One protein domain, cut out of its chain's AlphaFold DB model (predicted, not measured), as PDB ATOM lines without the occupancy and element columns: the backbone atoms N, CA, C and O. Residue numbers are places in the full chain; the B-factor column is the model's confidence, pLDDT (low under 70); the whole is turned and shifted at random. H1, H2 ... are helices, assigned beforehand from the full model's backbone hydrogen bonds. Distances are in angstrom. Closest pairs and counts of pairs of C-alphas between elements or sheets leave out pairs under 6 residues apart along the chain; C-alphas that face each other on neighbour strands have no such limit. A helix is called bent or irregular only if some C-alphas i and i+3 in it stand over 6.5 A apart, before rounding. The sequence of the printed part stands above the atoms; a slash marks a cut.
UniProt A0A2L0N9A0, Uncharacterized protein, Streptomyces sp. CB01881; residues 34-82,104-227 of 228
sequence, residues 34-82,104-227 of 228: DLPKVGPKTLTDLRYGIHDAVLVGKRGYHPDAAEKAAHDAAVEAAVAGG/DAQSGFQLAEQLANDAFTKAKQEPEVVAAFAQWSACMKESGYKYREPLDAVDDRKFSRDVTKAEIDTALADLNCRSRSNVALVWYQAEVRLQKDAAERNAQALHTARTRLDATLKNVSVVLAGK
ATOM      1  N   ASP A  34     121.001 232.800 158.751       84.06
ATOM      2  CA  ASP A  34     121.468 232.212 160.006       84.06
ATOM      3  C   ASP A  34     120.600 231.005 160.391       84.06
ATOM      4  O   ASP A  34     119.368 231.030 160.272       84.06
ATOM      5  N   LEU A  35     121.244 229.946 160.884       87.38
ATOM      6  CA  LEU A  35     120.532 228.758 161.338       87.38
ATOM      7  C   LEU A  35     119.708 229.077 162.600       87.38
ATOM      8  O   LEU A  35     120.225 229.711 163.529       87.38
ATOM      9  N   PRO A  36     118.446 228.613 162.686       91.25
ATOM     10  CA  PRO A  36     117.656 228.723 163.907       91.25
ATOM     11  C   PRO A  36     118.391 228.101 165.098       91.25
ATOM     12  O   PRO A  36     118.821 226.956 165.029       91.25
ATOM     13  N   LYS A  37     118.528 228.822 166.216       89.31
ATOM     14  CA  LYS A  37     119.209 228.282 167.405       89.31
ATOM     15  C   LYS A  37     118.460 227.060 167.959       89.31
ATOM     16  O   LYS A  37     117.245 227.116 168.139       89.31
ATOM     17  N   VAL A  38     119.199 226.010 168.317       90.81
ATOM     18  CA  VAL A  38     118.674 224.796 168.964       90.81
ATOM     19  C   VAL A  38     119.389 224.543 170.290       90.81
ATOM     20  O   VAL A  38     120.606 224.692 170.387       90.81
ATOM     21  N   GLY A  39     118.636 224.133 171.313       86.88
ATOM     22  CA  GLY A  39     119.207 223.720 172.594       86.88
ATOM     23  C   GLY A  39     119.500 224.888 173.549       86.88
ATOM     24  O   GLY A  39     118.729 225.858 173.568       86.88
ATOM     25  N   PRO A  40     120.546 224.769 174.393       85.19
ATOM     26  CA  PRO A  40     120.835 225.734 175.449       85.19
ATOM     27  C   PRO A  40     121.014 227.166 174.942       85.19
ATOM     28  O   PRO A  40     121.592 227.405 173.882       85.19
ATOM     29  N   LYS A  41     120.520 228.138 175.713       83.81
ATOM     30  CA  LYS A  41     120.511 229.555 175.301       83.81
ATOM     31  C   LYS A  41     121.822 230.270 175.593       83.81
ATOM     32  O   LYS A  41     122.105 231.292 174.975       83.81
ATOM     33  N   THR A  42     122.615 229.747 176.524       84.75
ATOM     34  CA  THR A  42     123.935 230.284 176.866       84.75
ATOM     35  C   THR A  42     124.949 229.160 177.024       84.75
ATOM     36  O   THR A  42     124.601 227.995 177.202       84.75
ATOM     37  N   LEU A  43     126.234 229.506 177.014       81.50
ATOM     38  CA  LEU A  43     127.283 228.525 177.267       81.50
ATOM     39  C   LEU A  43     127.200 227.948 178.691       81.50
ATOM     40  O   LEU A  43     127.443 226.765 178.884       81.50
ATOM     41  N   THR A  44     126.803 228.751 179.679       84.44
ATOM     42  CA  THR A  44     126.561 228.290 181.057       84.44
ATOM     43  C   THR A  44     125.405 227.290 181.125       84.44
ATOM     44  O   THR A  44     125.507 226.287 181.825       84.44
ATOM     45  N   ASP A  45     124.347 227.543 180.353       83.19
ATOM     46  CA  ASP A  45     123.168 226.680 180.205       83.19
ATOM     47  C   ASP A  45     123.534 225.302 179.613       83.19
ATOM     48  O   ASP A  45     122.953 224.283 179.972       83.19
ATOM     49  N   LEU A  46     124.551 225.263 178.741       86.88
ATOM     50  CA  LEU A  46     125.093 224.038 178.145       86.88
ATOM     51  C   LEU A  46     126.079 223.307 179.074       86.88
ATOM     52  O   LEU A  46     125.995 222.090 179.236       86.88
ATOM     53  N   ARG A  47     127.038 224.036 179.662       89.06
ATOM     54  CA  ARG A  47     128.245 223.483 180.313       89.06
ATOM     55  C   ARG A  47     127.951 222.508 181.452       89.06
ATOM     56  O   ARG A  47     128.698 221.549 181.631       89.06
ATOM     57  N   TYR A  48     126.877 222.731 182.206       91.88
ATOM     58  CA  TYR A  48     126.551 221.924 183.387       91.88
ATOM     59  C   TYR A  48     125.379 220.963 183.172       91.88
ATOM     60  O   TYR A  48     124.939 220.324 184.128       91.88
ATOM     61  N   GLY A  49     124.908 220.807 181.931       90.81
ATOM     62  CA  GLY A  49     123.824 219.902 181.563       90.81
ATOM     63  C   GLY A  49     122.441 220.371 182.026       90.81
ATOM     64  O   GLY A  49     122.153 221.560 182.150       90.81
ATOM     65  N   ILE A  50     121.553 219.405 182.262       93.50
ATOM     66  CA  ILE A  50     120.153 219.669 182.599       93.50
ATOM     67  C   ILE A  50     119.989 220.324 183.980       93.50
ATOM     68  O   ILE A  50     120.672 219.969 184.941       93.50
ATOM     69  N   HIS A  51     119.047 221.264 184.081       91.25
ATOM     70  CA  HIS A  51     118.749 222.000 185.320       91.25
ATOM     71  C   HIS A  51     117.264 222.408 185.468       91.25
ATOM     72  O   HIS A  51     116.895 222.976 186.493       91.25
ATOM     73  N   ASP A  52     116.398 222.104 184.492       92.88
ATOM     74  CA  ASP A  52     114.965 222.436 184.518       92.88
ATOM     75  C   ASP A  52     114.115 221.156 184.515       92.88
ATOM     76  O   ASP A  52     114.066 220.422 183.526       92.88
ATOM     77  N   ALA A  53     113.423 220.894 185.627       94.69
ATOM     78  CA  ALA A  53     112.595 219.699 185.795       94.69
ATOM     79  C   ALA A  53     111.357 219.666 184.883       94.69
ATOM     80  O   ALA A  53     110.919 218.585 184.490       94.69
ATOM     81  N   VAL A  54     110.796 220.825 184.523       95.62
ATOM     82  CA  VAL A  54     109.639 220.911 183.622       95.62
ATOM     83  C   VAL A  54     110.058 220.570 182.200       95.62
ATOM     84  O   VAL A  54     109.350 219.830 181.516       95.62
ATOM     85  N   LEU A  55     111.204 221.084 181.749       94.56
ATOM     86  CA  LEU A  55     111.749 220.742 180.440       94.56
ATOM     87  C   LEU A  55     112.150 219.268 180.408       94.56
ATOM     88  O   LEU A  55     111.676 218.539 179.542       94.56
ATOM     89  N   VAL A  56     112.909 218.792 181.394       95.31
ATOM     90  CA  VAL A  56     113.329 217.384 181.475       95.31
ATOM     91  C   VAL A  56     112.138 216.423 181.496       95.31
ATOM     92  O   VAL A  56     112.148 215.426 180.778       95.31
ATOM     93  N   GLY A  57     111.068 216.747 182.226       96.38
ATOM     94  CA  GLY A  57     109.844 215.941 182.242       96.38
ATOM     95  C   GLY A  57     109.132 215.834 180.885       96.38
ATOM     96  O   GLY A  57     108.339 214.918 180.686       96.38
ATOM     97  N   LYS A  58     109.405 216.752 179.949       95.69
ATOM     98  CA  LYS A  58     108.828 216.754 178.596       95.69
ATOM     99  C   LYS A  58     109.742 216.119 177.554       95.69
ATOM    100  O   LYS A  58     109.240 215.471 176.641       95.69
ATOM    101  N   ARG A  59     111.053 216.355 177.650       95.12
ATOM    102  CA  ARG A  59     112.005 216.056 176.567       95.12
ATOM    103  C   ARG A  59     113.257 215.290 176.999       95.12
ATOM    104  O   ARG A  59     114.135 215.099 176.172       95.12
ATOM    105  N   GLY A  60     113.368 214.863 178.257       95.62
ATOM    106  CA  GLY A  60     114.573 214.191 178.745       95.62
ATOM    107  C   GLY A  60     115.816 215.071 178.568       95.62
ATOM    108  O   GLY A  60     115.824 216.229 178.992       95.62
ATOM    109  N   TYR A  61     116.843 214.528 177.916       95.06
ATOM    110  CA  TYR A  61     118.079 215.217 177.545       95.06
ATOM    111  C   TYR A  61     117.998 215.926 176.182       95.06
ATOM    112  O   TYR A  61     118.934 216.636 175.811       95.06
ATOM    113  N   HIS A  62     116.903 215.777 175.432       94.00
ATOM    114  CA  HIS A  62     116.770 216.386 174.111       94.00
ATOM    115  C   HIS A  62     116.592 217.917 174.165       94.00
ATOM    116  O   HIS A  62     116.054 218.470 175.132       94.00
ATOM    117  N   PRO A  63     116.988 218.636 173.097       92.75
ATOM    118  CA  PRO A  63     116.536 220.006 172.875       92.75
ATOM    119  C   PRO A  63     115.025 220.048 172.586       92.75
ATOM    120  O   PRO A  63     114.356 219.020 172.489       92.75
ATOM    121  N   ASP A  64     114.466 221.252 172.444       93.38
ATOM    122  CA  ASP A  64     113.081 221.387 171.993       93.38
ATOM    123  C   ASP A  64     112.907 220.790 170.585       93.38
ATOM    124  O   ASP A  64     113.725 221.021 169.693       93.38
ATOM    125  N   ALA A  65     111.848 220.001 170.394       92.94
ATOM    126  CA  ALA A  65     111.629 219.266 169.153       92.94
ATOM    127  C   ALA A  65     111.286 220.188 167.973       92.94
ATOM    128  O   ALA A  65     111.711 219.917 166.851       92.94
ATOM    129  N   ALA A  66     110.551 221.278 168.213       93.81
ATOM    130  CA  ALA A  66     110.216 222.240 167.170       93.81
ATOM    131  C   ALA A  66     111.446 223.071 166.785       93.81
ATOM    132  O   ALA A  66     111.699 223.260 165.596       93.81
ATOM    133  N   GLU A  67     112.251 223.492 167.769       94.81
ATOM    134  CA  GLU A  67     113.547 224.137 167.510       94.81
ATOM    135  C   GLU A  67     114.464 223.221 166.693       94.81
ATOM    136  O   GLU A  67     115.035 223.652 165.691       94.81
ATOM    137  N   LYS A  68     114.564 221.939 167.074       93.31
ATOM    138  CA  LYS A  68     115.374 220.959 166.348       93.31
ATOM    139  C   LYS A  68     114.879 220.762 164.916       93.31
ATOM    140  O   LYS A  68     115.685 220.808 163.996       93.31
ATOM    141  N   ALA A  69     113.575 220.578 164.716       94.50
ATOM    142  CA  ALA A  69     113.004 220.386 163.385       94.50
ATOM    143  C   ALA A  69     113.233 221.605 162.476       94.50
ATOM    144  O   ALA A  69     113.579 221.444 161.307       94.50
ATOM    145  N   ALA A  70     113.084 222.819 163.015       95.12
ATOM    146  CA  ALA A  70     113.355 224.049 162.276       95.12
ATOM    147  C   ALA A  70     114.840 224.179 161.903       95.12
ATOM    148  O   ALA A  70     115.156 224.527 160.766       95.12
ATOM    149  N   HIS A  71     115.745 223.874 162.836       94.56
ATOM    150  CA  HIS A  71     117.182 223.870 162.577       94.56
ATOM    151  C   HIS A  71     117.566 222.823 161.521       94.56
ATOM    152  O   HIS A  71     118.239 223.162 160.552       94.56
ATOM    153  N   ASP A  72     117.112 221.575 161.662       94.06
ATOM    154  CA  ASP A  72     117.410 220.495 160.713       94.06
ATOM    155  C   ASP A  72     116.910 220.844 159.302       94.06
ATOM    156  O   ASP A  72     117.652 220.708 158.334       94.06
ATOM    157  N   ALA A  73     115.687 221.370 159.174       94.62
ATOM    158  CA  ALA A  73     115.151 221.811 157.885       94.62
ATOM    159  C   ALA A  73     115.984 222.944 157.260       94.62
ATOM    160  O   ALA A  73     116.198 222.953 156.047       94.62
ATOM    161  N   ALA A  74     116.479 223.884 158.074       93.19
ATOM    162  CA  ALA A  74     117.359 224.952 157.609       93.19
ATOM    163  C   ALA A  74     118.732 224.421 157.162       93.19
ATOM    164  O   ALA A  74     119.247 224.862 156.136       93.19
ATOM    165  N   VAL A  75     119.299 223.442 157.879       92.94
ATOM    166  CA  VAL A  75     120.546 222.766 157.486       92.94
ATOM    167  C   VAL A  75     120.371 222.028 156.161       92.94
ATOM    168  O   VAL A  75     121.179 222.218 155.256       92.94
ATOM    169  N   GLU A  76     119.307 221.241 156.008       92.94
ATOM    170  CA  GLU A  76     119.020 220.525 154.760       92.94
ATOM    171  C   GLU A  76     118.833 221.490 153.583       92.94
ATOM    172  O   GLU A  76     119.400 221.284 152.508       92.94
ATOM    173  N   ALA A  77     118.110 222.595 153.788       90.44
ATOM    174  CA  ALA A  77     117.953 223.634 152.774       90.44
ATOM    175  C   ALA A  77     119.295 224.292 152.403       90.44
ATOM    176  O   ALA A  77     119.562 224.501 151.219       90.44
ATOM    177  N   ALA A  78     120.158 224.576 153.385       87.81
ATOM    178  CA  ALA A  78     121.484 225.147 153.149       87.81
ATOM    179  C   ALA A  78     122.402 224.182 152.380       87.81
ATOM    180  O   ALA A  78     123.085 224.594 151.443       87.81
ATOM    181  N   VAL A  79     122.384 222.888 152.715       88.81
ATOM    182  CA  VAL A  79     123.147 221.852 151.997       88.81
ATOM    183  C   VAL A  79     122.633 221.683 150.566       88.81
ATOM    184  O   VAL A  79     123.425 221.601 149.625       88.81
ATOM    185  N   ALA A  80     121.312 221.660 150.376       88.06
ATOM    186  CA  ALA A  80     120.698 221.544 149.058       88.06
ATOM    187  C   ALA A  80     120.965 222.777 148.175       88.06
ATOM    188  O   ALA A  80     121.199 222.623 146.975       88.06
ATOM    189  N   GLY A  81     120.949 223.974 148.771       84.44
ATOM    190  CA  GLY A  81     121.175 225.260 148.106       84.44
ATOM    191  C   GLY A  81     122.644 225.669 147.950       84.44
ATOM    192  O   GLY A  81     122.918 226.681 147.310       84.44
ATOM    193  N   GLY A  82     123.584 224.904 148.513       85.25
ATOM    194  CA  GLY A  82     125.013 225.210 148.459       85.25
ATOM    195  C   GLY A  82     125.580 225.242 147.035       85.25
ATOM    196  O   GLY A  82     125.169 224.484 146.148       85.25
ATOM    197  N   ASP A 104     139.727 239.755 160.453       84.00
ATOM    198  CA  ASP A 104     139.440 238.466 161.076       84.00
ATOM    199  C   ASP A 104     138.964 238.643 162.526       84.00
ATOM    200  O   ASP A 104     139.772 238.816 163.446       84.00
ATOM    201  N   ALA A 105     137.647 238.577 162.739       85.06
ATOM    202  CA  ALA A 105     137.056 238.617 164.075       85.06
ATOM    203  C   ALA A 105     137.493 237.429 164.943       85.06
ATOM    204  O   ALA A 105     137.609 237.591 166.159       85.06
ATOM    205  N   GLN A 106     137.775 236.263 164.343       83.25
ATOM    206  CA  GLN A 106     138.128 235.044 165.072       83.25
ATOM    207  C   GLN A 106     139.394 235.247 165.903       83.25
ATOM    208  O   GLN A 106     139.397 234.972 167.105       83.25
ATOM    209  N   SER A 107     140.428 235.848 165.307       82.25
ATOM    210  CA  SER A 107     141.664 236.215 166.012       82.25
ATOM    211  C   SER A 107     141.446 237.077 167.267       82.25
ATOM    212  O   SER A 107     142.293 237.091 168.162       82.25
ATOM    213  N   GLY A 108     140.320 237.793 167.344       86.25
ATOM    214  CA  GLY A 108     139.989 238.699 168.435       86.25
ATOM    215  C   GLY A 108     139.292 238.051 169.637       86.25
ATOM    216  O   GLY A 108     139.287 238.641 170.717       86.25
ATOM    217  N   PHE A 109     138.725 236.847 169.497       87.81
ATOM    218  CA  PHE A 109     138.054 236.143 170.605       87.81
ATOM    219  C   PHE A 109     138.544 234.709 170.845       87.81
ATOM    220  O   PHE A 109     138.296 234.180 171.927       87.81
ATOM    221  N   GLN A 110     139.279 234.108 169.903       92.50
ATOM    222  CA  GLN A 110     139.723 232.712 169.985       92.50
ATOM    223  C   GLN A 110     140.502 232.402 171.270       92.50
ATOM    224  O   GLN A 110     140.277 231.366 171.885       92.50
ATOM    225  N   LEU A 111     141.385 233.307 171.712       94.94
ATOM    226  CA  LEU A 111     142.130 233.111 172.958       94.94
ATOM    227  C   LEU A 111     141.194 233.037 174.172       94.94
ATOM    228  O   LEU A 111     141.356 232.167 175.019       94.94
ATOM    229  N   ALA A 112     140.208 233.932 174.260       93.94
ATOM    230  CA  ALA A 112     139.266 233.939 175.377       93.94
ATOM    231  C   ALA A 112     138.417 232.658 175.402       93.94
ATOM    232  O   ALA A 112     138.208 232.079 176.466       93.94
ATOM    233  N   GLU A 113     137.971 232.196 174.232       92.56
ATOM    234  CA  GLU A 113     137.217 230.949 174.089       92.56
ATOM    235  C   GLU A 113     138.051 229.727 174.491       92.56
ATOM    236  O   GLU A 113     137.591 228.894 175.274       92.56
ATOM    237  N   GLN A 114     139.300 229.655 174.023       95.94
ATOM    238  CA  GLN A 114     140.234 228.597 174.397       95.94
ATOM    239  C   GLN A 114     140.453 228.559 175.914       95.94
ATOM    240  O   GLN A 114     140.255 227.516 176.529       95.94
ATOM    241  N   LEU A 115     140.787 229.697 176.533       97.19
ATOM    242  CA  LEU A 115     141.016 229.769 177.979       97.19
ATOM    243  C   LEU A 115     139.767 229.373 178.781       97.19
ATOM    244  O   LEU A 115     139.887 228.703 179.807       97.19
ATOM    245  N   ALA A 116     138.571 229.749 178.317       94.56
ATOM    246  CA  ALA A 116     137.319 229.346 178.951       94.56
ATOM    247  C   ALA A 116     137.081 227.826 178.854       94.56
ATOM    248  O   ALA A 116     136.691 227.203 179.840       94.56
ATOM    249  N   ASN A 117     137.349 227.216 177.695       95.50
ATOM    250  CA  ASN A 117     137.211 225.769 177.484       95.50
ATOM    251  C   ASN A 117     138.238 224.950 178.277       95.50
ATOM    252  O   ASN A 117     137.892 223.915 178.858       95.50
ATOM    253  N   ASP A 118     139.478 225.430 178.351       97.62
ATOM    254  CA  ASP A 118     140.537 224.817 179.151       97.62
ATOM    255  C   ASP A 118     140.183 224.865 180.643       97.62
ATOM    256  O   ASP A 118     140.291 223.855 181.344       97.62
ATOM    257  N   ALA A 119     139.691 226.011 181.128       97.75
ATOM    258  CA  ALA A 119     139.250 226.167 182.512       97.75
ATOM    259  C   ALA A 119     138.084 225.230 182.858       97.75
ATOM    260  O   ALA A 119     138.123 224.580 183.900       97.75
ATOM    261  N   PHE A 120     137.090 225.097 181.976       96.62
ATOM    262  CA  PHE A 120     135.986 224.148 182.143       96.62
ATOM    263  C   PHE A 120     136.470 222.698 182.250       96.62
ATOM    264  O   PHE A 120     136.080 221.971 183.167       96.62
ATOM    265  N   THR A 121     137.351 222.288 181.332       96.31
ATOM    266  CA  THR A 121     137.906 220.927 181.294       96.31
ATOM    267  C   THR A 121     138.723 220.633 182.547       96.31
ATOM    268  O   THR A 121     138.587 219.562 183.138       96.31
ATOM    269  N   LYS A 122     139.536 221.598 182.986       98.12
ATOM    270  CA  LYS A 122     140.340 221.481 184.202       98.12
ATOM    271  C   LYS A 122     139.479 221.478 185.467       98.12
ATOM    272  O   LYS A 122     139.760 220.699 186.368       98.12
ATOM    273  N   ALA A 123     138.406 222.266 185.522       98.06
ATOM    274  CA  ALA A 123     137.521 222.328 186.684       98.06
ATOM    275  C   ALA A 123     136.929 220.957 187.048       98.06
ATOM    276  O   ALA A 123     136.806 220.646 188.226       98.06
ATOM    277  N   LYS A 124     136.663 220.088 186.061       96.75
ATOM    278  CA  LYS A 124     136.215 218.697 186.289       96.75
ATOM    279  C   LYS A 124     137.177 217.859 187.136       96.75
ATOM    280  O   LYS A 124     136.777 216.833 187.674       96.75
ATOM    281  N   GLN A 125     138.445 218.255 187.182       97.75
ATOM    282  CA  GLN A 125     139.524 217.551 187.870       97.75
ATOM    283  C   GLN A 125     139.815 218.149 189.251       97.75
ATOM    284  O   GLN A 125     140.580 217.560 190.013       97.75
ATOM    285  N   GLU A 126     139.224 219.302 189.586       98.62
ATOM    286  CA  GLU A 126     139.417 219.924 190.895       98.62
ATOM    287  C   GLU A 126     138.781 219.042 191.989       98.62
ATOM    288  O   GLU A 126     137.683 218.503 191.783       98.62
ATOM    289  N   PRO A 127     139.441 218.860 193.150       98.50
ATOM    290  CA  PRO A 127     139.017 217.893 194.164       98.50
ATOM    291  C   PRO A 127     137.561 218.046 194.620       98.50
ATOM    292  O   PRO A 127     136.871 217.046 194.823       98.50
ATOM    293  N   GLU A 128     137.070 219.280 194.748       98.31
ATOM    294  CA  GLU A 128     135.689 219.566 195.133       98.31
ATOM    295  C   GLU A 128     134.673 219.114 194.075       98.31
ATOM    296  O   GLU A 128     133.615 218.583 194.419       98.31
ATOM    297  N   VAL A 129     135.008 219.253 192.790       98.44
ATOM    298  CA  VAL A 129     134.140 218.853 191.675       98.44
ATOM    299  C   VAL A 129     134.122 217.335 191.548       98.44
ATOM    300  O   VAL A 129     133.051 216.737 191.441       98.44
ATOM    301  N   VAL A 130     135.288 216.693 191.661       98.62
ATOM    302  CA  VAL A 130     135.403 215.227 191.688       98.62
ATOM    303  C   VAL A 130     134.591 214.637 192.845       98.62
ATOM    304  O   VAL A 130     133.889 213.640 192.659       98.62
ATOM    305  N   ALA A 131     134.616 215.261 194.026       98.44
ATOM    306  CA  ALA A 131     133.812 214.825 195.165       98.44
ATOM    307  C   ALA A 131     132.301 214.977 194.908       98.44
ATOM    308  O   ALA A 131     131.535 214.053 195.196       98.44
ATOM    309  N   ALA A 132     131.863 216.099 194.325       98.50
ATOM    310  CA  ALA A 132     130.462 216.316 193.954       98.50
ATOM    311  C   ALA A 132     129.979 215.308 192.895       98.50
ATOM    312  O   ALA A 132     128.862 214.789 192.993       98.50
ATOM    313  N   PHE A 133     130.828 214.973 191.917       98.56
ATOM    314  CA  PHE A 133     130.548 213.946 190.910       98.56
ATOM    315  C   PHE A 133     130.464 212.548 191.527       98.56
ATOM    316  O   PHE A 133     129.570 211.782 191.175       98.56
ATOM    317  N   ALA A 134     131.332 212.217 192.487       98.62
ATOM    318  CA  ALA A 134     131.277 210.938 193.191       98.62
ATOM    319  C   ALA A 134     129.978 210.784 194.005       98.62
ATOM    320  O   ALA A 134     129.342 209.731 193.954       98.62
ATOM    321  N   GLN A 135     129.546 211.838 194.706       98.62
ATOM    322  CA  GLN A 135     128.265 211.852 195.427       98.62
ATOM    323  C   GLN A 135     127.073 211.718 194.474       98.62
ATOM    324  O   GLN A 135     126.158 210.933 194.723       98.62
ATOM    325  N   TRP A 136     127.107 212.442 193.353       98.62
ATOM    326  CA  TRP A 136     126.104 212.325 192.297       98.62
ATOM    327  C   TRP A 136     126.029 210.895 191.741       98.62
ATOM    328  O   TRP A 136     124.946 210.320 191.652       98.62
ATOM    329  N   SER A 137     127.179 210.292 191.430       98.75
ATOM    330  CA  SER A 137     127.278 208.934 190.883       98.75
ATOM    331  C   SER A 137     126.728 207.889 191.858       98.75
ATOM    332  O   SER A 137     126.006 206.977 191.449       98.75
ATOM    333  N   ALA A 138     126.999 208.044 193.159       98.69
ATOM    334  CA  ALA A 138     126.427 207.191 194.197       98.69
ATOM    335  C   ALA A 138     124.892 207.291 194.243       98.69
ATOM    336  O   ALA A 138     124.218 206.264 194.219       98.69
ATOM    337  N   CYS A 139     124.339 208.506 194.200       98.69
ATOM    338  CA  CYS A 139     122.892 208.733 194.139       98.69
ATOM    339  C   CYS A 139     122.251 208.128 192.875       98.69
ATOM    340  O   CYS A 139     121.198 207.486 192.944       98.69
ATOM    341  N   MET A 140     122.901 208.266 191.716       98.69
ATOM    342  CA  MET A 140     122.430 207.646 190.475       98.69
ATOM    343  C   MET A 140     122.414 206.122 190.590       98.69
ATOM    344  O   MET A 140     121.440 205.490 190.179       98.69
ATOM    345  N   LYS A 141     123.440 205.535 191.218       98.62
ATOM    346  CA  LYS A 141     123.523 204.092 191.474       98.62
ATOM    347  C   LYS A 141     122.416 203.598 192.400       98.62
ATOM    348  O   LYS A 141     121.837 202.552 192.120       98.62
ATOM    349  N   GLU A 142     122.101 204.339 193.458       98.38
ATOM    350  CA  GLU A 142     120.949 204.060 194.332       98.38
ATOM    351  C   GLU A 142     119.621 204.126 193.566       98.38
ATOM    352  O   GLU A 142     118.712 203.344 193.832       98.38
ATOM    353  N   SER A 143     119.543 205.002 192.561       97.62
ATOM    354  CA  SER A 143     118.391 205.143 191.661       97.62
ATOM    355  C   SER A 143     118.367 204.111 190.519       97.62
ATOM    356  O   SER A 143     117.476 204.150 189.676       97.62
ATOM    357  N   GLY A 144     119.323 203.174 190.480       97.94
ATOM    358  CA  GLY A 144     119.391 202.101 189.483       97.94
ATOM    359  C   GLY A 144     120.180 202.430 188.209       97.94
ATOM    360  O   GLY A 144     120.200 201.623 187.279       97.94
ATOM    361  N   TYR A 145     120.865 203.573 188.157       98.00
ATOM    362  CA  TYR A 145     121.627 204.040 186.995       98.00
ATOM    363  C   TYR A 145     123.133 204.038 187.260       98.00
ATOM    364  O   TYR A 145     123.592 204.304 188.365       98.00
ATOM    365  N   LYS A 146     123.949 203.760 186.239       97.44
ATOM    366  CA  LYS A 146     125.407 203.689 186.389       97.44
ATOM    367  C   LYS A 146     126.099 204.663 185.447       97.44
ATOM    368  O   LYS A 146     126.248 204.368 184.266       97.44
ATOM    369  N   TYR A 147     126.585 205.762 186.010       98.00
ATOM    370  CA  TYR A 147     127.352 206.792 185.314       98.00
ATOM    371  C   TYR A 147     128.496 207.278 186.198       98.00
ATOM    372  O   TYR A 147     128.366 207.279 187.423       98.00
ATOM    373  N   ARG A 148     129.626 207.654 185.593       96.94
ATOM    374  CA  ARG A 148     130.818 208.093 186.331       96.94
ATOM    375  C   ARG A 148     130.775 209.595 186.585       96.94
ATOM    376  O   ARG A 148     131.092 210.026 187.688       96.94
ATOM    377  N   GLU A 149     130.345 210.364 185.593       96.12
ATOM    378  CA  GLU A 149     130.216 211.817 185.659       96.12
ATOM    379  C   GLU A 149     128.847 212.273 185.125       96.12
ATOM    380  O   GLU A 149     128.263 211.588 184.285       96.12
ATOM    381  N   PRO A 150     128.338 213.442 185.558       96.00
ATOM    382  CA  PRO A 150     127.016 213.922 185.161       96.00
ATOM    383  C   PRO A 150     126.798 214.022 183.648       96.00
ATOM    384  O   PRO A 150     125.716 213.712 183.154       96.00
ATOM    385  N   LEU A 151     127.811 214.441 182.885       95.12
ATOM    386  CA  LEU A 151     127.679 214.537 181.427       95.12
ATOM    387  C   LEU A 151     127.641 213.168 180.733       95.12
ATOM    388  O   LEU A 151     127.033 213.071 179.676       95.12
ATOM    389  N   ASP A 152     128.143 212.092 181.353       96.81
ATOM    390  CA  ASP A 152     128.049 210.742 180.773       96.81
ATOM    391  C   ASP A 152     126.587 210.291 180.591       96.81
ATOM    392  O   ASP A 152     126.301 209.458 179.732       96.81
ATOM    393  N   ALA A 153     125.664 210.803 181.417       95.44
ATOM    394  CA  ALA A 153     124.238 210.506 181.309       95.44
ATOM    395  C   ALA A 153     123.567 211.284 180.169       95.44
ATOM    396  O   ALA A 153     122.739 210.721 179.454       95.44
ATOM    397  N   VAL A 154     123.961 212.549 179.987       92.19
ATOM    398  CA  VAL A 154     123.495 213.422 178.898       92.19
ATOM    399  C   VAL A 154     123.996 212.907 177.544       92.19
ATOM    400  O   VAL A 154     123.242 212.878 176.577       92.19
ATOM    401  N   ASP A 155     125.247 212.443 177.498       93.50
ATOM    402  CA  ASP A 155     125.921 211.956 176.289       93.50
ATOM    403  C   ASP A 155     125.676 210.456 176.019       93.50
ATOM    404  O   ASP A 155     126.280 209.860 175.115       93.50
ATOM    405  N   ASP A 156     124.801 209.804 176.795       95.62
ATOM    406  CA  ASP A 156     124.508 208.385 176.626       95.62
ATOM    407  C   ASP A 156     123.817 208.148 175.278       95.62
ATOM    408  O   ASP A 156     122.672 208.534 175.039       95.62
ATOM    409  N   ARG A 157     124.507 207.434 174.383       94.50
ATOM    410  CA  ARG A 157     124.038 207.137 173.021       94.50
ATOM    411  C   ARG A 157     122.668 206.462 172.980       94.50
ATOM    412  O   ARG A 157     122.002 206.547 171.945       94.50
ATOM    413  N   LYS A 158     122.235 205.789 174.051       94.38
ATOM    414  CA  LYS A 158     120.896 205.185 174.106       94.38
ATOM    415  C   LYS A 158     119.767 206.229 174.112       94.38
ATOM    416  O   LYS A 158     118.642 205.872 173.786       94.38
ATOM    417  N   PHE A 159     120.077 207.488 174.424       94.19
ATOM    418  CA  PHE A 159     119.165 208.637 174.445       94.19
ATOM    419  C   PHE A 159     119.376 209.590 173.253       94.19
ATOM    420  O   PHE A 159     118.998 210.747 173.294       94.19
ATOM    421  N   SER A 160     120.015 209.131 172.170       87.81
ATOM    422  CA  SER A 160     120.383 210.006 171.039       87.81
ATOM    423  C   SER A 160     119.300 210.200 169.970       87.81
ATOM    424  O   SER A 160     119.494 210.998 169.053       87.81
ATOM    425  N   ARG A 161     118.198 209.440 170.022       86.50
ATOM    426  CA  ARG A 161     117.198 209.375 168.940       86.50
ATOM    427  C   ARG A 161     115.876 210.017 169.330       86.50
ATOM    428  O   ARG A 161     115.648 211.178 169.007       86.50
ATOM    429  N   ASP A 162     115.036 209.240 169.998       90.69
ATOM    430  CA  ASP A 162     113.680 209.612 170.360       90.69
ATOM    431  C   ASP A 162     113.587 209.761 171.871       90.69
ATOM    432  O   ASP A 162     114.153 208.950 172.607       90.69
ATOM    433  N   VAL A 163     112.793 210.738 172.311       95.19
ATOM    434  CA  VAL A 163     112.480 210.912 173.728       95.19
ATOM    435  C   VAL A 163     111.741 209.672 174.217       95.19
ATOM    436  O   VAL A 163     110.626 209.376 173.779       95.19
ATOM    437  N   THR A 164     112.343 208.946 175.156       96.25
ATOM    438  CA  THR A 164     111.717 207.755 175.750       96.25
ATOM    439  C   THR A 164     111.327 207.984 177.202       96.25
ATOM    440  O   THR A 164     111.919 208.791 177.914       96.25
ATOM    441  N   LYS A 165     110.365 207.200 177.702       96.56
ATOM    442  CA  LYS A 165     110.057 207.199 179.138       96.56
ATOM    443  C   LYS A 165     111.284 206.841 179.990       96.56
ATOM    444  O   LYS A 165     111.506 207.467 181.017       96.56
ATOM    445  N   ALA A 166     112.093 205.877 179.544       96.31
ATOM    446  CA  ALA A 166     113.314 205.481 180.243       96.31
ATOM    447  C   ALA A 166     114.326 206.633 180.339       96.31
ATOM    448  O   ALA A 166     114.979 206.796 181.367       96.31
ATOM    449  N   GLU A 167     114.443 207.438 179.285       97.94
ATOM    450  CA  GLU A 167     115.257 208.648 179.284       97.94
ATOM    451  C   GLU A 167     114.730 209.696 180.257       97.94
ATOM    452  O   GLU A 167     115.494 210.164 181.093       97.94
ATOM    453  N   ILE A 168     113.436 210.028 180.191       98.25
ATOM    454  CA  ILE A 168     112.822 211.011 181.093       98.25
ATOM    455  C   ILE A 168     113.017 210.585 182.552       98.25
ATOM    456  O   ILE A 168     113.452 211.391 183.370       98.25
ATOM    457  N   ASP A 169     112.760 209.315 182.874       98.19
ATOM    458  CA  ASP A 169     112.940 208.788 184.230       98.19
ATOM    459  C   ASP A 169     114.419 208.889 184.672       98.19
ATOM    460  O   ASP A 169     114.705 209.291 185.801       98.19
ATOM    461  N   THR A 170     115.366 208.621 183.761       98.44
ATOM    462  CA  THR A 170     116.812 208.757 184.024       98.44
ATOM    463  C   THR A 170     117.218 210.214 184.238       98.44
ATOM    464  O   THR A 170     117.969 210.512 185.161       98.44
ATOM    465  N   ALA A 171     116.725 211.130 183.405       98.12
ATOM    466  CA  ALA A 171     117.032 212.553 183.467       98.12
ATOM    467  C   ALA A 171     116.415 213.225 184.708       98.12
ATOM    468  O   ALA A 171     117.032 214.095 185.321       98.12
ATOM    469  N   LEU A 172     115.228 212.793 185.143       98.44
ATOM    470  CA  LEU A 172     114.628 213.243 186.403       98.44
ATOM    471  C   LEU A 172     115.424 212.751 187.622       98.44
ATOM    472  O   LEU A 172     115.628 213.521 188.566       98.44
ATOM    473  N   ALA A 173     115.904 211.502 187.602       98.44
ATOM    474  CA  ALA A 173     116.813 210.996 188.630       98.44
ATOM    475  C   ALA A 173     118.141 211.770 188.633       98.44
ATOM    476  O   ALA A 173     118.599 212.188 189.698       98.44
ATOM    477  N   ASP A 174     118.702 212.044 187.451       98.31
ATOM    478  CA  ASP A 174     119.904 212.862 187.277       98.31
ATOM    479  C   ASP A 174     119.724 214.253 187.906       98.31
ATOM    480  O   ASP A 174     120.507 214.636 188.776       98.31
ATOM    481  N   LEU A 175     118.644 214.973 187.581       97.44
ATOM    482  CA  LEU A 175     118.334 216.266 188.204       97.44
ATOM    483  C   LEU A 175     118.264 216.189 189.730       97.44
ATOM    484  O   LEU A 175     118.823 217.050 190.417       97.44
ATOM    485  N   ASN A 176     117.593 215.169 190.273       97.75
ATOM    486  CA  ASN A 176     117.492 215.008 191.721       97.75
ATOM    487  C   ASN A 176     118.876 214.807 192.350       97.75
ATOM    488  O   ASN A 176     119.214 215.478 193.326       97.75
ATOM    489  N   CYS A 177     119.693 213.937 191.762       98.31
ATOM    490  CA  CYS A 177     121.043 213.671 192.235       98.31
ATOM    491  C   CYS A 177     121.953 214.898 192.105       98.31
ATOM    492  O   CYS A 177     122.701 215.193 193.036       98.31
ATOM    493  N   ARG A 178     121.853 215.667 191.010       97.50
ATOM    494  CA  ARG A 178     122.618 216.912 190.818       97.50
ATOM    495  C   ARG A 178     122.287 217.943 191.882       97.50
ATOM    496  O   ARG A 178     123.194 218.595 192.396       97.50
ATOM    497  N   SER A 179     121.004 218.080 192.215       96.56
ATOM    498  CA  SER A 179     120.545 219.005 193.250       96.56
ATOM    499  C   SER A 179     121.052 218.610 194.637       96.56
ATOM    500  O   SER A 179     121.400 219.493 195.413       96.56
ATOM    501  N   ARG A 180     121.121 217.311 194.961       96.00
ATOM    502  CA  ARG A 180     121.602 216.838 196.272       96.00
ATOM    503  C   ARG A 180     123.089 217.104 196.501       96.00
ATOM    504  O   ARG A 180     123.470 217.396 197.629       96.00
ATOM    505  N   SER A 181     123.914 217.005 195.458       94.88
ATOM    506  CA  SER A 181     125.366 217.220 195.555       94.88
ATOM    507  C   SER A 181     125.838 218.571 195.009       94.88
ATOM    508  O   SER A 181     127.041 218.801 194.906       94.88
ATOM    509  N   ASN A 182     124.914 219.485 194.684       96.00
ATOM    510  CA  ASN A 182     125.204 220.835 194.185       96.00
ATOM    511  C   ASN A 182     126.178 220.866 192.991       96.00
ATOM    512  O   ASN A 182     126.998 221.779 192.877       96.00
ATOM    513  N   VAL A 183     126.076 219.880 192.091       96.50
ATOM    514  CA  VAL A 183     127.021 219.651 190.979       96.50
ATOM    515  C   VAL A 183     127.321 220.929 190.197       96.50
ATOM    516  O   VAL A 183     128.483 221.302 190.049       96.50
ATOM    517  N   ALA A 184     126.277 221.609 189.712       94.56
ATOM    518  CA  ALA A 184     126.424 222.804 188.884       94.56
ATOM    519  C   ALA A 184     127.119 223.948 189.634       94.56
ATOM    520  O   ALA A 184     128.007 224.589 189.083       94.56
ATOM    521  N   LEU A 185     126.758 224.181 190.900       95.44
ATOM    522  CA  LEU A 185     127.335 225.264 191.694       95.44
ATOM    523  C   LEU A 185     128.820 225.022 191.988       95.44
ATOM    524  O   LEU A 185     129.635 225.919 191.779       95.44
ATOM    525  N   VAL A 186     129.169 223.818 192.451       97.75
ATOM    526  CA  VAL A 186     130.551 223.462 192.804       97.75
ATOM    527  C   VAL A 186     131.448 223.524 191.569       97.75
ATOM    528  O   VAL A 186     132.530 224.109 191.613       97.75
ATOM    529  N   TRP A 187     130.974 222.991 190.440       97.50
ATOM    530  CA  TRP A 187     131.717 223.038 189.185       97.50
ATOM    531  C   TRP A 187     131.872 224.471 188.661       97.50
ATOM    532  O   TRP A 187     132.985 224.879 188.330       97.50
ATOM    533  N   TYR A 188     130.802 225.269 188.673       96.75
ATOM    534  CA  TYR A 188     130.851 226.676 188.274       96.75
ATOM    535  C   TYR A 188     131.856 227.485 189.099       96.75
ATOM    536  O   TYR A 188     132.654 228.237 188.544       96.75
ATOM    537  N   GLN A 189     131.868 227.314 190.421       97.62
ATOM    538  CA  GLN A 189     132.797 228.030 191.297       97.62
ATOM    539  C   GLN A 189     134.263 227.674 191.010       97.62
ATOM    540  O   GLN A 189     135.113 228.569 190.963       97.62
ATOM    541  N   ALA A 190     134.555 226.390 190.781       98.38
ATOM    542  CA  ALA A 190     135.887 225.932 190.398       98.38
ATOM    543  C   ALA A 190     136.309 226.490 189.027       98.38
ATOM    544  O   ALA A 190     137.417 227.009 188.878       98.38
ATOM    545  N   GLU A 191     135.410 226.459 188.038       98.00
ATOM    546  CA  GLU A 191     135.664 227.012 186.705       98.00
ATOM    547  C   GLU A 191     135.916 228.521 186.753       98.00
ATOM    548  O   GLU A 191     136.900 228.982 186.181       98.00
ATOM    549  N   VAL A 192     135.097 229.294 187.473       97.62
ATOM    550  CA  VAL A 192     135.273 230.750 187.604       97.62
ATOM    551  C   VAL A 192     136.636 231.096 188.199       97.62
ATOM    552  O   VAL A 192     137.283 232.032 187.731       97.62
ATOM    553  N   ARG A 193     137.093 230.353 189.214       98.19
ATOM    554  CA  ARG A 193     138.431 230.537 189.794       98.19
ATOM    555  C   ARG A 193     139.516 230.322 188.736       98.19
ATOM    556  O   ARG A 193     140.352 231.193 188.529       98.19
ATOM    557  N   LEU A 194     139.445 229.211 188.004       98.44
ATOM    558  CA  LEU A 194     140.406 228.881 186.948       98.44
ATOM    559  C   LEU A 194     140.375 229.875 185.778       98.44
ATOM    560  O   LEU A 194     141.429 230.215 185.241       98.44
ATOM    561  N   GLN A 195     139.191 230.363 185.400       97.62
ATOM    562  CA  GLN A 195     139.021 231.385 184.369       97.62
ATOM    563  C   GLN A 195     139.636 232.719 184.793       97.62
ATOM    564  O   GLN A 195     140.319 233.343 183.984       97.62
ATOM    565  N   LYS A 196     139.442 233.146 186.048       98.31
ATOM    566  CA  LYS A 196     140.068 234.365 186.583       98.31
ATOM    567  C   LYS A 196     141.590 234.262 186.550       98.31
ATOM    568  O   LYS A 196     142.229 235.116 185.946       98.31
ATOM    569  N   ASP A 197     142.152 233.170 187.062       98.25
ATOM    570  CA  ASP A 197     143.601 232.946 187.031       98.25
ATOM    571  C   ASP A 197     144.150 232.917 185.592       98.25
ATOM    572  O   ASP A 197     145.246 233.404 185.303       98.25
ATOM    573  N   ALA A 198     143.416 232.296 184.663       98.06
ATOM    574  CA  ALA A 198     143.785 232.255 183.254       98.06
ATOM    575  C   ALA A 198     143.733 233.648 182.614       98.06
ATOM    576  O   ALA A 198     144.650 234.003 181.874       98.06
ATOM    577  N   ALA A 199     142.709 234.445 182.918       97.44
ATOM    578  CA  ALA A 199     142.574 235.807 182.422       97.44
ATOM    579  C   ALA A 199     143.689 236.717 182.950       97.44
ATOM    580  O   ALA A 199     144.295 237.440 182.165       97.44
ATOM    581  N   GLU A 200     144.021 236.630 184.240       98.06
ATOM    582  CA  GLU A 200     145.113 237.396 184.852       98.06
ATOM    583  C   GLU A 200     146.464 237.066 184.207       98.06
ATOM    584  O   GLU A 200     147.186 237.966 183.774       98.06
ATOM    585  N   ARG A 201     146.776 235.774 184.037       98.31
ATOM    586  CA  ARG A 201     148.016 235.330 183.373       98.31
ATOM    587  C   ARG A 201     148.106 235.733 181.900       98.31
ATOM    588  O   ARG A 201     149.209 235.842 181.375       98.31
ATOM    589  N   ASN A 202     146.971 235.948 181.236       98.25
ATOM    590  CA  ASN A 202     146.900 236.265 179.807       98.25
ATOM    591  C   ASN A 202     146.409 237.694 179.530       98.25
ATOM    592  O   ASN A 202     146.054 238.003 178.391       98.25
ATOM    593  N   ALA A 203     146.398 238.581 180.531       97.75
ATOM    594  CA  ALA A 203     145.733 239.881 180.446       97.75
ATOM    595  C   ALA A 203     146.192 240.718 179.238       97.75
ATOM    596  O   ALA A 203     145.366 241.250 178.497       97.75
ATOM    597  N   GLN A 204     147.501 240.777 178.975       97.88
ATOM    598  CA  GLN A 204     148.049 241.524 177.836       97.88
ATOM    599  C   GLN A 204     147.642 240.921 176.481       97.88
ATOM    600  O   GLN A 204     147.311 241.652 175.541       97.88
ATOM    601  N   ALA A 205     147.653 239.592 176.369       96.94
ATOM    602  CA  ALA A 205     147.263 238.894 175.148       96.94
ATOM    603  C   ALA A 205     145.757 239.049 174.880       96.94
ATOM    604  O   ALA A 205     145.361 239.341 173.753       96.94
ATOM    605  N   LEU A 206     144.929 238.952 175.925       96.75
ATOM    606  CA  LEU A 206     143.487 239.187 175.860       96.75
ATOM    607  C   LEU A 206     143.154 240.635 175.492       96.75
ATOM    608  O   LEU A 206     142.301 240.861 174.636       96.75
ATOM    609  N   HIS A 207     143.860 241.615 176.062       96.06
ATOM    610  CA  HIS A 207     143.710 243.019 175.677       96.06
ATOM    611  C   HIS A 207     144.052 243.230 174.197       96.06
ATOM    612  O   HIS A 207     143.291 243.851 173.459       96.06
ATOM    613  N   THR A 208     145.163 242.649 173.734       95.38
ATOM    614  CA  THR A 208     145.570 242.715 172.322       95.38
ATOM    615  C   THR A 208     144.519 242.089 171.404       95.38
ATOM    616  O   THR A 208     144.188 242.662 170.365       95.38
ATOM    617  N   ALA A 209     143.965 240.935 171.787       94.56
ATOM    618  CA  ALA A 209     142.882 240.287 171.055       94.56
ATOM    619  C   ALA A 209     141.623 241.171 171.014       94.56
ATOM    620  O   ALA A 209     141.056 241.370 169.939       94.56
ATOM    621  N   ARG A 210     141.243 241.799 172.138       93.81
ATOM    622  CA  ARG A 210     140.093 242.714 172.186       93.81
ATOM    623  C   ARG A 210     140.282 243.924 171.276       93.81
ATOM    624  O   ARG A 210     139.382 244.222 170.504       93.81
ATOM    625  N   THR A 211     141.455 244.561 171.282       93.94
ATOM    626  CA  THR A 211     141.741 245.691 170.378       93.94
ATOM    627  C   THR A 211     141.607 245.297 168.903       93.94
ATOM    628  O   THR A 211     141.077 246.070 168.106       93.94
ATOM    629  N   ARG A 212     142.048 244.088 168.522       91.25
ATOM    630  CA  ARG A 212     141.858 243.572 167.154       91.25
ATOM    631  C   ARG A 212     140.381 243.353 166.834       91.25
ATOM    632  O   ARG A 212     139.939 243.743 165.758       91.25
ATOM    633  N   LEU A 213     139.623 242.779 167.771       93.50
ATOM    634  CA  LEU A 213     138.183 242.589 167.612       93.50
ATOM    635  C   LEU A 213     137.457 243.925 167.418       93.50
ATOM    636  O   LEU A 213     136.669 244.057 166.487       93.50
ATOM    637  N   ASP A 214     137.758 244.927 168.246       93.94
ATOM    638  CA  ASP A 214     137.138 246.254 168.168       93.94
ATOM    639  C   ASP A 214     137.417 246.937 166.818       93.94
ATOM    640  O   ASP A 214     136.529 247.565 166.236       93.94
ATOM    641  N   ALA A 215     138.627 246.771 166.270       92.88
ATOM    642  CA  ALA A 215     138.962 247.265 164.936       92.88
ATOM    643  C   ALA A 215     138.123 246.580 163.840       92.88
ATOM    644  O   ALA A 215     137.574 247.261 162.971       92.88
ATOM    645  N   THR A 216     137.959 245.256 163.914       94.19
ATOM    646  CA  THR A 216     137.094 244.498 162.999       94.19
ATOM    647  C   THR A 216     135.632 244.941 163.105       94.19
ATOM    648  O   THR A 216     134.985 245.196 162.090       94.19
ATOM    649  N   LEU A 217     135.105 245.120 164.320       94.19
ATOM    650  CA  LEU A 217     133.718 245.552 164.547       94.19
ATOM    651  C   LEU A 217     133.447 246.976 164.040       94.19
ATOM    652  O   LEU A 217     132.349 247.276 163.559       94.19
ATOM    653  N   LYS A 218     134.456 247.851 164.064       94.69
ATOM    654  CA  LYS A 218     134.372 249.164 163.418       94.69
ATOM    655  C   LYS A 218     134.198 249.035 161.903       94.69
ATOM    656  O   LYS A 218     133.341 249.712 161.338       94.69
ATOM    657  N   ASN A 219     134.955 248.152 161.250       94.88
ATOM    658  CA  ASN A 219     134.818 247.909 159.810       94.88
ATOM    659  C   ASN A 219     133.455 247.293 159.463       94.88
ATOM    660  O   ASN A 219     132.807 247.735 158.515       94.88
ATOM    661  N   VAL A 220     132.987 246.331 160.267       95.00
ATOM    662  CA  VAL A 220     131.632 245.755 160.175       95.00
ATOM    663  C   VAL A 220     130.575 246.859 160.213       95.00
ATOM    664  O   VAL A 220     129.704 246.912 159.346       95.00
ATOM    665  N   SER A 221     130.684 247.788 161.166       94.75
ATOM    666  CA  SER A 221     129.737 248.899 161.311       94.75
ATOM    667  C   SER A 221     129.709 249.810 160.079       94.75
ATOM    668  O   SER A 221     128.633 250.215 159.641       94.75
ATOM    669  N   VAL A 222     130.874 250.102 159.482       94.69
ATOM    670  CA  VAL A 222     130.977 250.892 158.239       94.69
ATOM    671  C   VAL A 222     130.273 250.192 157.077       94.69
ATOM    672  O   VAL A 222     129.504 250.827 156.356       94.69
ATOM    673  N   VAL A 223     130.491 248.883 156.914       94.19
ATOM    674  CA  VAL A 223     129.844 248.083 155.862       94.19
ATOM    675  C   VAL A 223     128.327 248.094 156.026       94.19
ATOM    676  O   VAL A 223     127.613 248.394 155.074       94.19
ATOM    677  N   LEU A 224     127.828 247.829 157.235       93.31
ATOM    678  CA  LEU A 224     126.388 247.788 157.500       93.31
ATOM    679  C   LEU A 224     125.716 249.162 157.346       93.31
ATOM    680  O   LEU A 224     124.550 249.224 156.960       93.31
ATOM    681  N   ALA A 225     126.424 250.260 157.622       92.44
ATOM    682  CA  ALA A 225     125.908 251.613 157.418       92.44
ATOM    683  C   ALA A 225     125.782 251.981 155.930       92.44
ATOM    684  O   ALA A 225     124.810 252.626 155.552       92.44
ATOM    685  N   GLY A 226     126.721 251.542 155.084       84.56
ATOM    686  CA  GLY A 226     126.688 251.772 153.632       84.56
ATOM    687  C   GLY A 226     125.667 250.923 152.866       84.56
ATOM    688  O   GLY A 226     125.536 251.079 151.655       84.56
ATOM    689  N   LYS A 227     124.971 250.014 153.559       75.50
ATOM    690  CA  LYS A 227     123.927 249.128 153.019       75.50
ATOM    691  C   LYS A 227     122.501 249.580 153.357       75.50
ATOM    692  O   LYS A 227     121.561 248.876 152.998       75.50
TER     693      LYS A 227
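Overview. This is residues 34 to 82 and 104 to 227 of the 228 residues of an uncharacterized protein of Streptomyces sp. CB01881 (UniProt A0A2L0N9A0). The helices make a flat, loose horseshoe: H3 is one arm, H2, H7, H6 and H5 cluster at the first bend, H8 with H4 on its inner side makes the base, and H9 turns off as the other arm. The short H1 sits in the hollow, its centre 3.3 A from the mean of the C-alphas, and residues 221 to 227 stick out at the tip of the H9 arm. The printed part has 173 residues with nine named helices, H1 to H9 in chain order, and no named strand; the class is all helix. It is loose, with a radius of gyration of the C-alphas of 20.0 A, and spans 60 by 45 by 23 A.

Along the chain. From Asp 34 the printed part reaches H1, residues 43 to 47, whose C-alpha 43 is at (127.283, 228.525, 177.267). H2 is residues 53 to 59, and H3 is residues 65 to 81, 23.9 A long. After the cut come H4, residues 106 to 123, 25.1 A, and H5, residues 127 to 142, 22.8 A. H4 is irregular: C-alphas 108 and 111 are 7.5 A apart. H6 is residues 150 to 154, H7 residues 165 to 180, 22.8 A, and H8 residues 183 to 201, 27.3 A. H9, residues 203 to 225, is 32.6 A long and ends with C-alpha 225 at (125.908, 251.613, 157.418).

Arrangement. H1 touches no helix but is near H8. H2 touches H7, at its residues 168 to 175 alone, at a shallow tilt of 23 degrees, opposite ways; the closest C-alphas, of Gly 57 and Ile 168, are 5.9 A apart. H3 touches no helix. H4 touches H8 with residues 115 to 123 alone, at a steep tilt of 49 degrees, closest at C-alphas 123 and 191, 5.0 A. H4 touches H9 with residues 106 to 112 alone, at a steep tilt of 46 degrees, closest at C-alphas 108 and 209, 4.2 A. H5 touches H7 at a steep tilt of 44 degrees, with C-alphas 136 and 177 closest at 5.2 A, and H8 at a shallow tilt of 22 degrees, with C-alphas 129 and 187 closest at 5.4 A. H6 touches H7, with C-alphas 150 and 174 closest at 7.5 A, and only just touches H5, with 3 pairs of C-alphas within 8 A. H8 and H9 are close but not clearly touching, about perpendicular at 85 degrees. Every O i to N i+4 pair is within hydrogen-bond range in H1, H2, H3, H5, H7, H8 and H9; H4 has 12 of 14, and H6 has 0 of 1 but 2 of 2 O i to N i+3 pairs.

Size, cuts and confidence. The C-alphas farthest apart, of Glu 142 and Gly 226, are 63.0 A apart. Residues 83 to 103 are not printed, and C-alphas 82 and 104 are 23.3 A apart across the cut, within the link from H3 to H4. Of the links that are printed whole, none is long. The mean pLDDT of the printed part is 94.3, and no printed residue is under 70.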